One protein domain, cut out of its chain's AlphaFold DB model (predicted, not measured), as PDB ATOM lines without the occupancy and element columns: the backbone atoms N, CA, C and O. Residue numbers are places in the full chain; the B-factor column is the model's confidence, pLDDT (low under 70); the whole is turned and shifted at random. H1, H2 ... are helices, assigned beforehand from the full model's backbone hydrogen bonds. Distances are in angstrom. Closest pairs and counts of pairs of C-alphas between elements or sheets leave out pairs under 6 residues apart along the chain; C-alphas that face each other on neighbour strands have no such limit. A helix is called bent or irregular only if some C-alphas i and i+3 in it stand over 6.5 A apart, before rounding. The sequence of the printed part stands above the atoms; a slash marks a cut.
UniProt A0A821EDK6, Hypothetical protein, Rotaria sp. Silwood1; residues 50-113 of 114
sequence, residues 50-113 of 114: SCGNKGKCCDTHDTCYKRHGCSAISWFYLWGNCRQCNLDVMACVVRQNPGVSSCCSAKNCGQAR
ATOM      1  N   SER A  50     -10.974  13.027 -40.297       92.81
ATOM      2  CA  SER A  50     -11.181  11.565 -40.345       92.81
ATOM      3  C   SER A  50     -12.375  11.167 -41.216       92.81
ATOM      4  O   SER A  50     -12.301  10.208 -41.978       92.81
ATOM      5  N   CYS A  51     -13.461  11.944 -41.186       94.38
ATOM      6  CA  CYS A  51     -14.648  11.706 -42.018       94.38
ATOM      7  C   CYS A  51     -14.680  12.549 -43.301       94.38
ATOM      8  O   CYS A  51     -15.726  12.694 -43.927       94.38
ATOM      9  N   GLY A  52     -13.536  13.111 -43.700       92.69
ATOM     10  CA  GLY A  52     -13.342  13.743 -45.003       92.69
ATOM     11  C   GLY A  52     -12.849  12.754 -46.064       92.69
ATOM     12  O   GLY A  52     -12.528  11.606 -45.775       92.69
ATOM     13  N   ASN A  53     -12.710  13.219 -47.306       95.94
ATOM     14  CA  ASN A  53     -12.256  12.422 -48.457       95.94
ATOM     15  C   ASN A  53     -10.800  11.909 -48.377       95.94
ATOM     16  O   ASN A  53     -10.361  11.181 -49.269       95.94
ATOM     17  N   LYS A  54     -10.061  12.287 -47.330       94.56
ATOM     18  CA  LYS A  54      -8.678  11.868 -47.064       94.56
ATOM     19  C   LYS A  54      -8.523  11.035 -45.794       94.56
ATOM     20  O   LYS A  54      -7.415  10.602 -45.494       94.56
ATOM     21  N   GLY A  55      -9.608  10.784 -45.065       93.31
ATOM     22  CA  GLY A  55      -9.564  10.090 -43.780       93.31
ATOM     23  C   GLY A  55      -8.938   8.699 -43.840       93.31
ATOM     24  O   GLY A  55      -8.221   8.304 -42.929       93.31
ATOM     25  N   LYS A  56      -9.119   7.973 -44.947       95.75
ATOM     26  CA  LYS A  56      -8.565   6.623 -45.122       95.75
ATOM     27  C   LYS A  56      -7.030   6.588 -45.231       95.75
ATOM     28  O   LYS A  56      -6.428   5.527 -45.078       95.75
ATOM     29  N   CYS A  57      -6.373   7.735 -45.441       95.62
ATOM     30  CA  CYS A  57      -4.919   7.835 -45.277       95.62
ATOM     31  C   CYS A  57      -4.499   7.560 -43.825       95.62
ATOM     32  O   CYS A  57      -3.476   6.918 -43.599       95.62
ATOM     33  N   CYS A  58      -5.308   7.990 -42.856       93.44
ATOM     34  CA  CYS A  58      -5.028   7.799 -41.436       93.44
ATOM     35  C   CYS A  58      -5.204   6.331 -41.027       93.44
ATOM     36  O   CYS A  58      -4.343   5.808 -40.347       93.44
ATOM     37  N   ASP A  59      -6.166   5.589 -41.592       93.75
ATOM     38  CA  ASP A  59      -6.273   4.129 -41.368       93.75
ATOM     39  C   ASP A  59      -4.983   3.366 -41.744       93.75
ATOM     40  O   ASP A  59      -4.612   2.357 -41.134       93.75
ATOM     41  N   THR A  60      -4.293   3.836 -42.788       93.38
ATOM     42  CA  THR A  60      -3.023   3.246 -43.232       93.38
ATOM     43  C   THR A  60      -1.892   3.591 -42.260       93.38
ATOM     44  O   THR A  60      -1.081   2.724 -41.928       93.38
ATOM     45  N   HIS A  61      -1.866   4.836 -41.778       93.62
ATOM     46  CA  HIS A  61      -0.937   5.313 -40.749       93.62
ATOM     47  C   HIS A  61      -1.096   4.529 -39.447       93.62
ATOM     48  O   HIS A  61      -0.140   3.911 -38.990       93.62
ATOM     49  N   ASP A  62      -2.328   4.429 -38.967       91.50
ATOM     50  CA  ASP A  62      -2.797   3.655 -37.823       91.50
ATOM     51  C   ASP A  62      -2.332   2.190 -37.863       91.50
ATOM     52  O   ASP A  62      -1.826   1.607 -36.892       91.50
ATOM     53  N   THR A  63      -2.478   1.565 -39.031       91.94
ATOM     54  CA  THR A  63      -2.034   0.185 -39.258       91.94
ATOM     55  C   THR A  63      -0.508   0.070 -39.191       91.94
ATOM     56  O   THR A  63       0.018  -0.893 -38.627       91.94
ATOM     57  N   CYS A  64       0.209   1.048 -39.748       92.75
ATOM     58  CA  CYS A  64       1.668   1.111 -39.718       92.75
ATOM     59  C   CYS A  64       2.190   1.330 -38.289       92.75
ATOM     60  O   CYS A  64       3.075   0.599 -37.839       92.75
ATOM     61  N   TYR A  65       1.583   2.256 -37.544       90.94
ATOM     62  CA  TYR A  65       1.900   2.538 -36.147       90.94
ATOM     63  C   TYR A  65       1.733   1.300 -35.272       90.94
ATOM     64  O   TYR A  65       2.680   0.895 -34.595       90.94
ATOM     65  N   LYS A  66       0.594   0.609 -35.392       89.81
ATOM     66  CA  LYS A  66       0.347  -0.648 -34.671       89.81
ATOM     67  C   LYS A  66       1.365  -1.734 -35.008       89.81
ATOM     68  O   LYS A  66       1.811  -2.453 -34.119       89.81
ATOM     69  N   ARG A  67       1.747  -1.870 -36.282       92.94
ATOM     70  CA  ARG A  67       2.738  -2.870 -36.716       92.94
ATOM     71  C   ARG A  67       4.121  -2.623 -36.110       92.94
ATOM     72  O   ARG A  67       4.850  -3.582 -35.876       92.94
ATOM     73  N   HIS A  68       4.490  -1.364 -35.894       91.00
ATOM     74  CA  HIS A  68       5.836  -0.977 -35.476       91.00
ATOM     75  C   HIS A  68       5.936  -0.519 -34.016       91.00
ATOM     76  O   HIS A  68       7.020  -0.124 -33.594       91.00
ATOM     77  N   GLY A  69       4.844  -0.599 -33.248       88.88
ATOM     78  CA  GLY A  69       4.808  -0.149 -31.856       88.88
ATOM     79  C   GLY A  69       5.018   1.359 -31.716       88.88
ATOM     80  O   GLY A  69       5.582   1.810 -30.723       88.88
ATOM     81  N   CYS A  70       4.619   2.131 -32.729       87.50
ATOM     82  CA  CYS A  70       4.664   3.585 -32.677       87.50
ATOM     83  C   CYS A  70       3.472   4.111 -31.868       87.50
ATOM     84  O   CYS A  70       2.413   3.488 -31.812       87.50
ATOM     85  N   SER A  71       3.645   5.285 -31.281       86.06
ATOM     86  CA  SER A  71       2.593   6.035 -30.588       86.06
ATOM     87  C   SER A  71       2.565   7.483 -31.072       86.06
ATOM     88  O   SER A  71       3.416   7.873 -31.876       86.06
ATOM     89  N   ALA A  72       1.634   8.307 -30.586       82.81
ATOM     90  CA  ALA A  72       1.497   9.699 -31.027       82.81
ATOM     91  C   ALA A  72       2.813  10.501 -30.922       82.81
ATOM     92  O   ALA A  72       3.189  11.197 -31.866       82.81
ATOM     93  N   ILE A  73       3.612  10.291 -29.864       84.19
ATOM     94  CA  ILE A  73       4.932  10.937 -29.701       84.19
ATOM     95  C   ILE A  73       5.932  10.577 -30.817       84.19
ATOM     96  O   ILE A  73       6.901  11.297 -31.055       84.19
ATOM     97  N   SER A  74       5.686   9.492 -31.557       87.81
ATOM     98  CA  SER A  74       6.528   9.063 -32.677       87.81
ATOM     99  C   SER A  74       6.483  10.009 -33.873       87.81
ATOM    100  O   SER A  74       7.347   9.917 -34.743       87.81
ATOM    101  N   TRP A  75       5.555  10.969 -33.891       85.69
ATOM    102  CA  TRP A  75       5.595  12.102 -34.815       85.69
ATOM    103  C   TRP A  75       6.846  12.973 -34.662       85.69
ATOM    104  O   TRP A  75       7.310  13.542 -35.650       85.69
ATOM    105  N   PHE A  76       7.428  13.037 -33.463       85.56
ATOM    106  CA  PHE A  76       8.635  13.823 -33.197       85.56
ATOM    107  C   PHE A  76       9.934  13.056 -33.471       85.56
ATOM    108  O   PHE A  76      11.000  13.666 -33.565       85.56
ATOM    109  N   TYR A  77       9.874  11.730 -33.633       81.19
ATOM    110  CA  TYR A  77      11.053  10.924 -33.934       81.19
ATOM    111  C   TYR A  77      11.296  10.846 -35.442       81.19
ATOM    112  O   TYR A  77      10.463  10.391 -36.223       81.19
ATOM    113  N   LEU A  78      12.494  11.255 -35.859       75.00
ATOM    114  CA  LEU A  78      12.894  11.313 -37.268       75.00
ATOM    115  C   LEU A  78      13.711  10.088 -37.713       75.00
ATOM    116  O   LEU A  78      14.490  10.174 -38.662       75.00
ATOM    117  N   TRP A  79      13.535   8.936 -37.068       81.38
ATOM    118  CA  TRP A  79      14.252   7.706 -37.411       81.38
ATOM    119  C   TRP A  79      13.355   6.467 -37.366       81.38
ATOM    120  O   TRP A  79      12.298   6.450 -36.737       81.38
ATOM    121  N   GLY A  80      13.804   5.405 -38.039       91.19
ATOM    122  CA  GLY A  80      13.151   4.097 -38.029       91.19
ATOM    123  C   GLY A  80      11.814   4.042 -38.771       91.19
ATOM    124  O   GLY A  80      11.484   4.900 -39.592       91.19
ATOM    125  N   ASN A  81      11.042   2.994 -38.478       93.69
ATOM    126  CA  ASN A  81       9.798   2.689 -39.186       93.69
ATOM    127  C   ASN A  81       8.698   3.732 -38.934       93.69
ATOM    128  O   ASN A  81       7.933   4.025 -39.848       93.69
ATOM    129  N   CYS A  82       8.654   4.355 -37.750       91.75
ATOM    130  CA  CYS A  82       7.655   5.383 -37.445       91.75
ATOM    131  C   CYS A  82       7.799   6.611 -38.355       91.75
ATOM    132  O   CYS A  82       6.798   7.132 -38.845       91.75
ATOM    133  N   ARG A  83       9.037   7.012 -38.696       94.62
ATOM    134  CA  ARG A  83       9.270   8.055 -39.707       94.62
ATOM    135  C   ARG A  83       8.694   7.661 -41.063       94.62
ATOM    136  O   ARG A  83       8.108   8.511 -41.728       94.62
ATOM    137  N   GLN A  84       8.870   6.410 -41.486       95.56
ATOM    138  CA  GLN A  84       8.323   5.959 -42.764       95.56
ATOM    139  C   GLN A  84       6.791   5.993 -42.746       95.56
ATOM    140  O   GLN A  84       6.207   6.552 -43.669       95.56
ATOM    141  N   CYS A  85       6.154   5.534 -41.661       93.69
ATOM    142  CA  CYS A  85       4.705   5.660 -41.482       93.69
ATOM    143  C   CYS A  85       4.241   7.122 -41.638       93.69
ATOM    144  O   CYS A  85       3.285   7.395 -42.365       93.69
ATOM    145  N   ASN A  86       4.951   8.069 -41.012       92.62
ATOM    146  CA  ASN A  86       4.635   9.502 -41.076       92.62
ATOM    147  C   ASN A  86       4.795  10.072 -42.492       92.62
ATOM    148  O   ASN A  86       3.977  10.865 -42.955       92.62
ATOM    149  N   LEU A  87       5.836   9.661 -43.217       94.25
ATOM    150  CA  LEU A  87       6.029  10.082 -44.604       94.25
ATOM    151  C   LEU A  87       4.954   9.510 -45.530       94.25
ATOM    152  O   LEU A  87       4.461  10.229 -46.400       94.25
ATOM    153  N   ASP A  88       4.563   8.254 -45.329       94.75
ATOM    154  CA  ASP A  88       3.559   7.583 -46.151       94.75
ATOM    155  C   ASP A  88       2.175   8.218 -45.974       94.75
ATOM    156  O   ASP A  88       1.487   8.477 -46.967       94.75
ATOM    157  N   VAL A  89       1.784   8.556 -44.738       94.12
ATOM    158  CA  VAL A  89       0.512   9.258 -44.495       94.12
ATOM    159  C   VAL A  89       0.518  10.656 -45.102       94.12
ATOM    160  O   VAL A  89      -0.448  11.028 -45.767       94.12
ATOM    161  N   MET A  90       1.621  11.401 -44.984       93.88
ATOM    162  CA  MET A  90       1.747  12.719 -45.610       93.88
ATOM    163  C   MET A  90       1.696  12.619 -47.139       93.88
ATOM    164  O   MET A  90       1.004  13.402 -47.794       93.88
ATOM    165  N   ALA A  91       2.362  11.621 -47.727       95.75
ATOM    166  CA  ALA A  91       2.305  11.367 -49.163       95.75
ATOM    167  C   ALA A  91       0.886  10.996 -49.621       95.75
ATOM    168  O   ALA A  91       0.437  11.483 -50.663       95.75
ATOM    169  N   CYS A  92       0.163  10.186 -48.844       95.75
ATOM    170  CA  CYS A  92      -1.235   9.856 -49.105       95.75
ATOM    171  C   CYS A  92      -2.119  11.107 -49.054       95.75
ATOM    172  O   CYS A  92      -2.823  11.394 -50.021       95.75
ATOM    173  N   VAL A  93      -2.023  11.900 -47.980       94.50
ATOM    174  CA  VAL A  93      -2.804  13.132 -47.803       94.50
ATOM    175  C   VAL A  93      -2.571  14.112 -48.950       94.50
ATOM    176  O   VAL A  93      -3.513  14.765 -49.395       94.50
ATOM    177  N   VAL A  94      -1.345  14.233 -49.459       94.94
ATOM    178  CA  VAL A  94      -1.039  15.165 -50.555       94.94
ATOM    179  C   VAL A  94      -1.527  14.645 -51.910       94.94
ATOM    180  O   VAL A  94      -2.008  15.435 -52.719       94.94
ATOM    181  N   ARG A  95      -1.410  13.338 -52.180       95.06
ATOM    182  CA  ARG A  95      -1.566  12.787 -53.542       95.06
ATOM    183  C   ARG A  95      -2.882  12.060 -53.793       95.06
ATOM    184  O   ARG A  95      -3.202  11.798 -54.948       95.06
ATOM    185  N   GLN A  96      -3.613  11.683 -52.748       93.75
ATOM    186  CA  GLN A  96      -4.740  10.761 -52.854       93.75
ATOM    187  C   GLN A  96      -6.006  11.319 -52.196       93.75
ATOM    188  O   GLN A  96      -5.954  12.179 -51.318       93.75
ATOM    189  N   ASN A  97      -7.154  10.785 -52.618       94.56
ATOM    190  CA  ASN A  97      -8.458  10.987 -51.981       94.56
ATOM    191  C   ASN A  97      -9.132   9.620 -51.752       94.56
ATOM    192  O   ASN A  97     -10.093   9.284 -52.446       94.56
ATOM    193  N   PRO A  98      -8.603   8.788 -50.837       94.44
ATOM    194  CA  PRO A  98      -9.056   7.407 -50.656       94.44
ATOM    195  C   PRO A  98     -10.426   7.274 -49.963       94.44
ATOM    196  O   PRO A  98     -10.915   6.157 -49.784       94.44
ATOM    197  N   GLY A  99     -11.051   8.388 -49.576       95.12
ATOM    198  CA  GLY A  99     -12.333   8.424 -48.883       95.12
ATOM    199  C   GLY A  99     -12.188   8.565 -47.370       95.12
ATOM    200  O   GLY A  99     -11.130   8.930 -46.852       95.12
ATOM    201  N   VAL A 100     -13.290   8.302 -46.674       96.06
ATOM    202  CA  VAL A 100     -13.405   8.443 -45.217       96.06
ATOM    203  C   VAL A 100     -12.669   7.330 -44.474       96.06
ATOM    204  O   VAL A 100     -12.544   6.216 -44.987       96.06
ATOM    205  N   SER A 101     -12.205   7.632 -43.262       95.25
ATOM    206  CA  SER A 101     -11.647   6.641 -42.339       95.25
ATOM    207  C   SER A 101     -12.717   5.632 -41.913       95.25
ATOM    208  O   SER A 101     -13.891   5.970 -41.730       95.25
ATOM    209  N   SER A 102     -12.294   4.391 -41.697       95.62
ATOM    210  CA  SER A 102     -13.106   3.324 -41.105       95.62
ATOM    211  C   SER A 102     -13.655   3.671 -39.713       95.62
ATOM    212  O   SER A 102     -14.752   3.218 -39.360       95.62
ATOM    213  N   CYS A 103     -12.976   4.544 -38.956       93.81
ATOM    214  CA  CYS A 103     -13.452   4.985 -37.644       93.81
ATOM    215  C   CYS A 103     -14.801   5.716 -37.728       93.81
ATOM    216  O   CYS A 103     -15.586   5.704 -36.780       93.81
ATOM    217  N   CYS A 104     -15.116   6.316 -38.881       93.75
ATOM    218  CA  CYS A 104     -16.370   7.034 -39.093       93.75
ATOM    219  C   CYS A 104     -17.558   6.075 -39.143       93.75
ATOM    220  O   CYS A 104     -18.584   6.327 -38.513       93.75
ATOM    221  N   SER A 105     -17.411   4.945 -39.842       94.31
ATOM    222  CA  SER A 105     -18.429   3.889 -39.838       94.31
ATOM    223  C   SER A 105     -18.563   3.216 -38.472       94.31
ATOM    224  O   SER A 105     -19.673   2.886 -38.062       94.31
ATOM    225  N   ALA A 106     -17.450   3.065 -37.749       93.88
ATOM    226  CA  ALA A 106     -17.427   2.481 -36.412       93.88
ATOM    227  C   ALA A 106     -17.854   3.460 -35.300       93.88
ATOM    228  O   ALA A 106     -18.071   3.034 -34.169       93.88
ATOM    229  N   LYS A 107     -18.013   4.754 -35.616       93.88
ATOM    230  CA  LYS A 107     -18.347   5.835 -34.671       93.88
ATOM    231  C   LYS A 107     -17.376   5.923 -33.484       93.88
ATOM    232  O   LYS A 107     -17.795   6.197 -32.362       93.88
ATOM    233  N   ASN A 108     -16.089   5.693 -33.738       92.50
ATOM    234  CA  ASN A 108     -15.043   5.673 -32.714       92.50
ATOM    235  C   ASN A 108     -13.821   6.547 -33.049       92.50
ATOM    236  O   ASN A 108     -12.775   6.379 -32.432       92.50
ATOM    237  N   CYS A 109     -13.925   7.473 -34.009       90.38
ATOM    238  CA  CYS A 109     -12.838   8.412 -34.300       90.38
ATOM    239  C   CYS A 109     -12.441   9.214 -33.052       90.38
ATOM    240  O   CYS A 109     -13.316   9.644 -32.300       90.38
ATOM    241  N   GLY A 110     -11.140   9.417 -32.848       85.50
ATOM    242  CA  GLY A 110     -10.580  10.101 -31.680       85.50
ATOM    243  C   GLY A 110     -10.546   9.252 -30.407       85.50
ATOM    244  O   GLY A 110      -9.968   9.673 -29.414       85.50
ATOM    245  N   GLN A 111     -11.126   8.047 -30.407       87.69
ATOM    246  CA  GLN A 111     -10.987   7.141 -29.269       87.69
ATOM    247  C   GLN A 111      -9.596   6.508 -29.246       87.69
ATOM    248  O   GLN A 111      -9.032   6.178 -30.291       87.69
ATOM    249  N   ALA A 112      -9.111   6.263 -28.033       82.44
ATOM    250  CA  ALA A 112      -7.911   5.493 -27.745       82.44
ATOM    251  C   ALA A 112      -7.868   4.157 -28.488       82.44
ATOM    252  O   ALA A 112      -8.842   3.393 -28.461       82.44
ATOM    253  N   ARG A 113      -6.713   3.819 -29.060       77.06
ATOM    254  CA  ARG A 113      -6.469   2.480 -29.593       77.06
ATOM    255  C   ARG A 113      -5.828   1.579 -28.530       77.06
ATOM    256  O   ARG A 113      -4.953   2.046 -27.801       77.06
TER     257      ARG A 113
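What this domain is: This is residues 50 to 113 of the 114 residues of the protein "Hypothetical protein" of Rotaria sp. Silwood1 (UniProt A0A821EDK6). Two long helices, H1 and H3, lie side by side and run opposite ways, with a short helix at each end of the pair. H2 sits by the beginning of H3, while H4 lies off to the side of the first turns of H1, on the side away from H3, and residues 107 to 113 follow H4 as a tail. The printed part has 64 residues with four named helices, in the order H1, H2, H3, H4, and no named strand; the class is all helix. The whole is compact, with a radius of gyration of the C-alphas of 11.6 A, and spans 32 by 27 by 17 A.

How they stand to each other: Start with residues 56 to 68, which form H1, and set beside them residues 80 to 95, which form H3. H1 and H3 touch, with 15 pairs of C-alphas within 8 A, and the closest C-alphas are those of His 61 and Val 89, 5.6 A apart. Their lines stand at a shallow tilt of 7 degrees, and they run opposite ways. Between them in the chain look at residues 72 to 75, which form H2. H3 touches H2 with residues 82 to 86 alone; the closest C-alphas are those of Ser 74 and Cys 82, 6.1 A apart. Go on to residues 102 to 106, which form H4. H4 and H1 are close but not clearly touching, and their closest C-alphas, those of Asp 59 and Ser 102, are 6.9 A apart. H2 and H4 are apart. In H4 every O i to N i+4 pair is within hydrogen-bond range, in H1 8 of 9 and in H3 11 of 12, and H2 is too short for such a pair.

Where its parts are: After residues 50 to 55, find C-alpha 56 at (-8.565, 6.623, -45.122); from there H1 runs 18.9 A to C-alpha 68. H2, from Ala 72 to Trp 75, is neither bent nor irregular, but only just: C-alphas 72 and 75 are 6.1 A apart. Find C-alpha 80 at (13.151, 4.097, -38.029); from there H3 runs 23.1 A to C-alpha 95. H4 goes 6.4 A from C-alpha 102 to C-alpha 106, at (-17.427, 2.481, -36.412).

The domain as a whole: The two C-alphas farthest apart, those of Trp 79 and Ser 105, are 33.0 A apart. The printed part has no cut. The links from H1 to H2 and from H2 to H3 are tight, with 3 and 4 residues; the link from H3 to H4 is short, with 6. The mean pLDDT of the printed part is 91.4, and no printed residue is under 70.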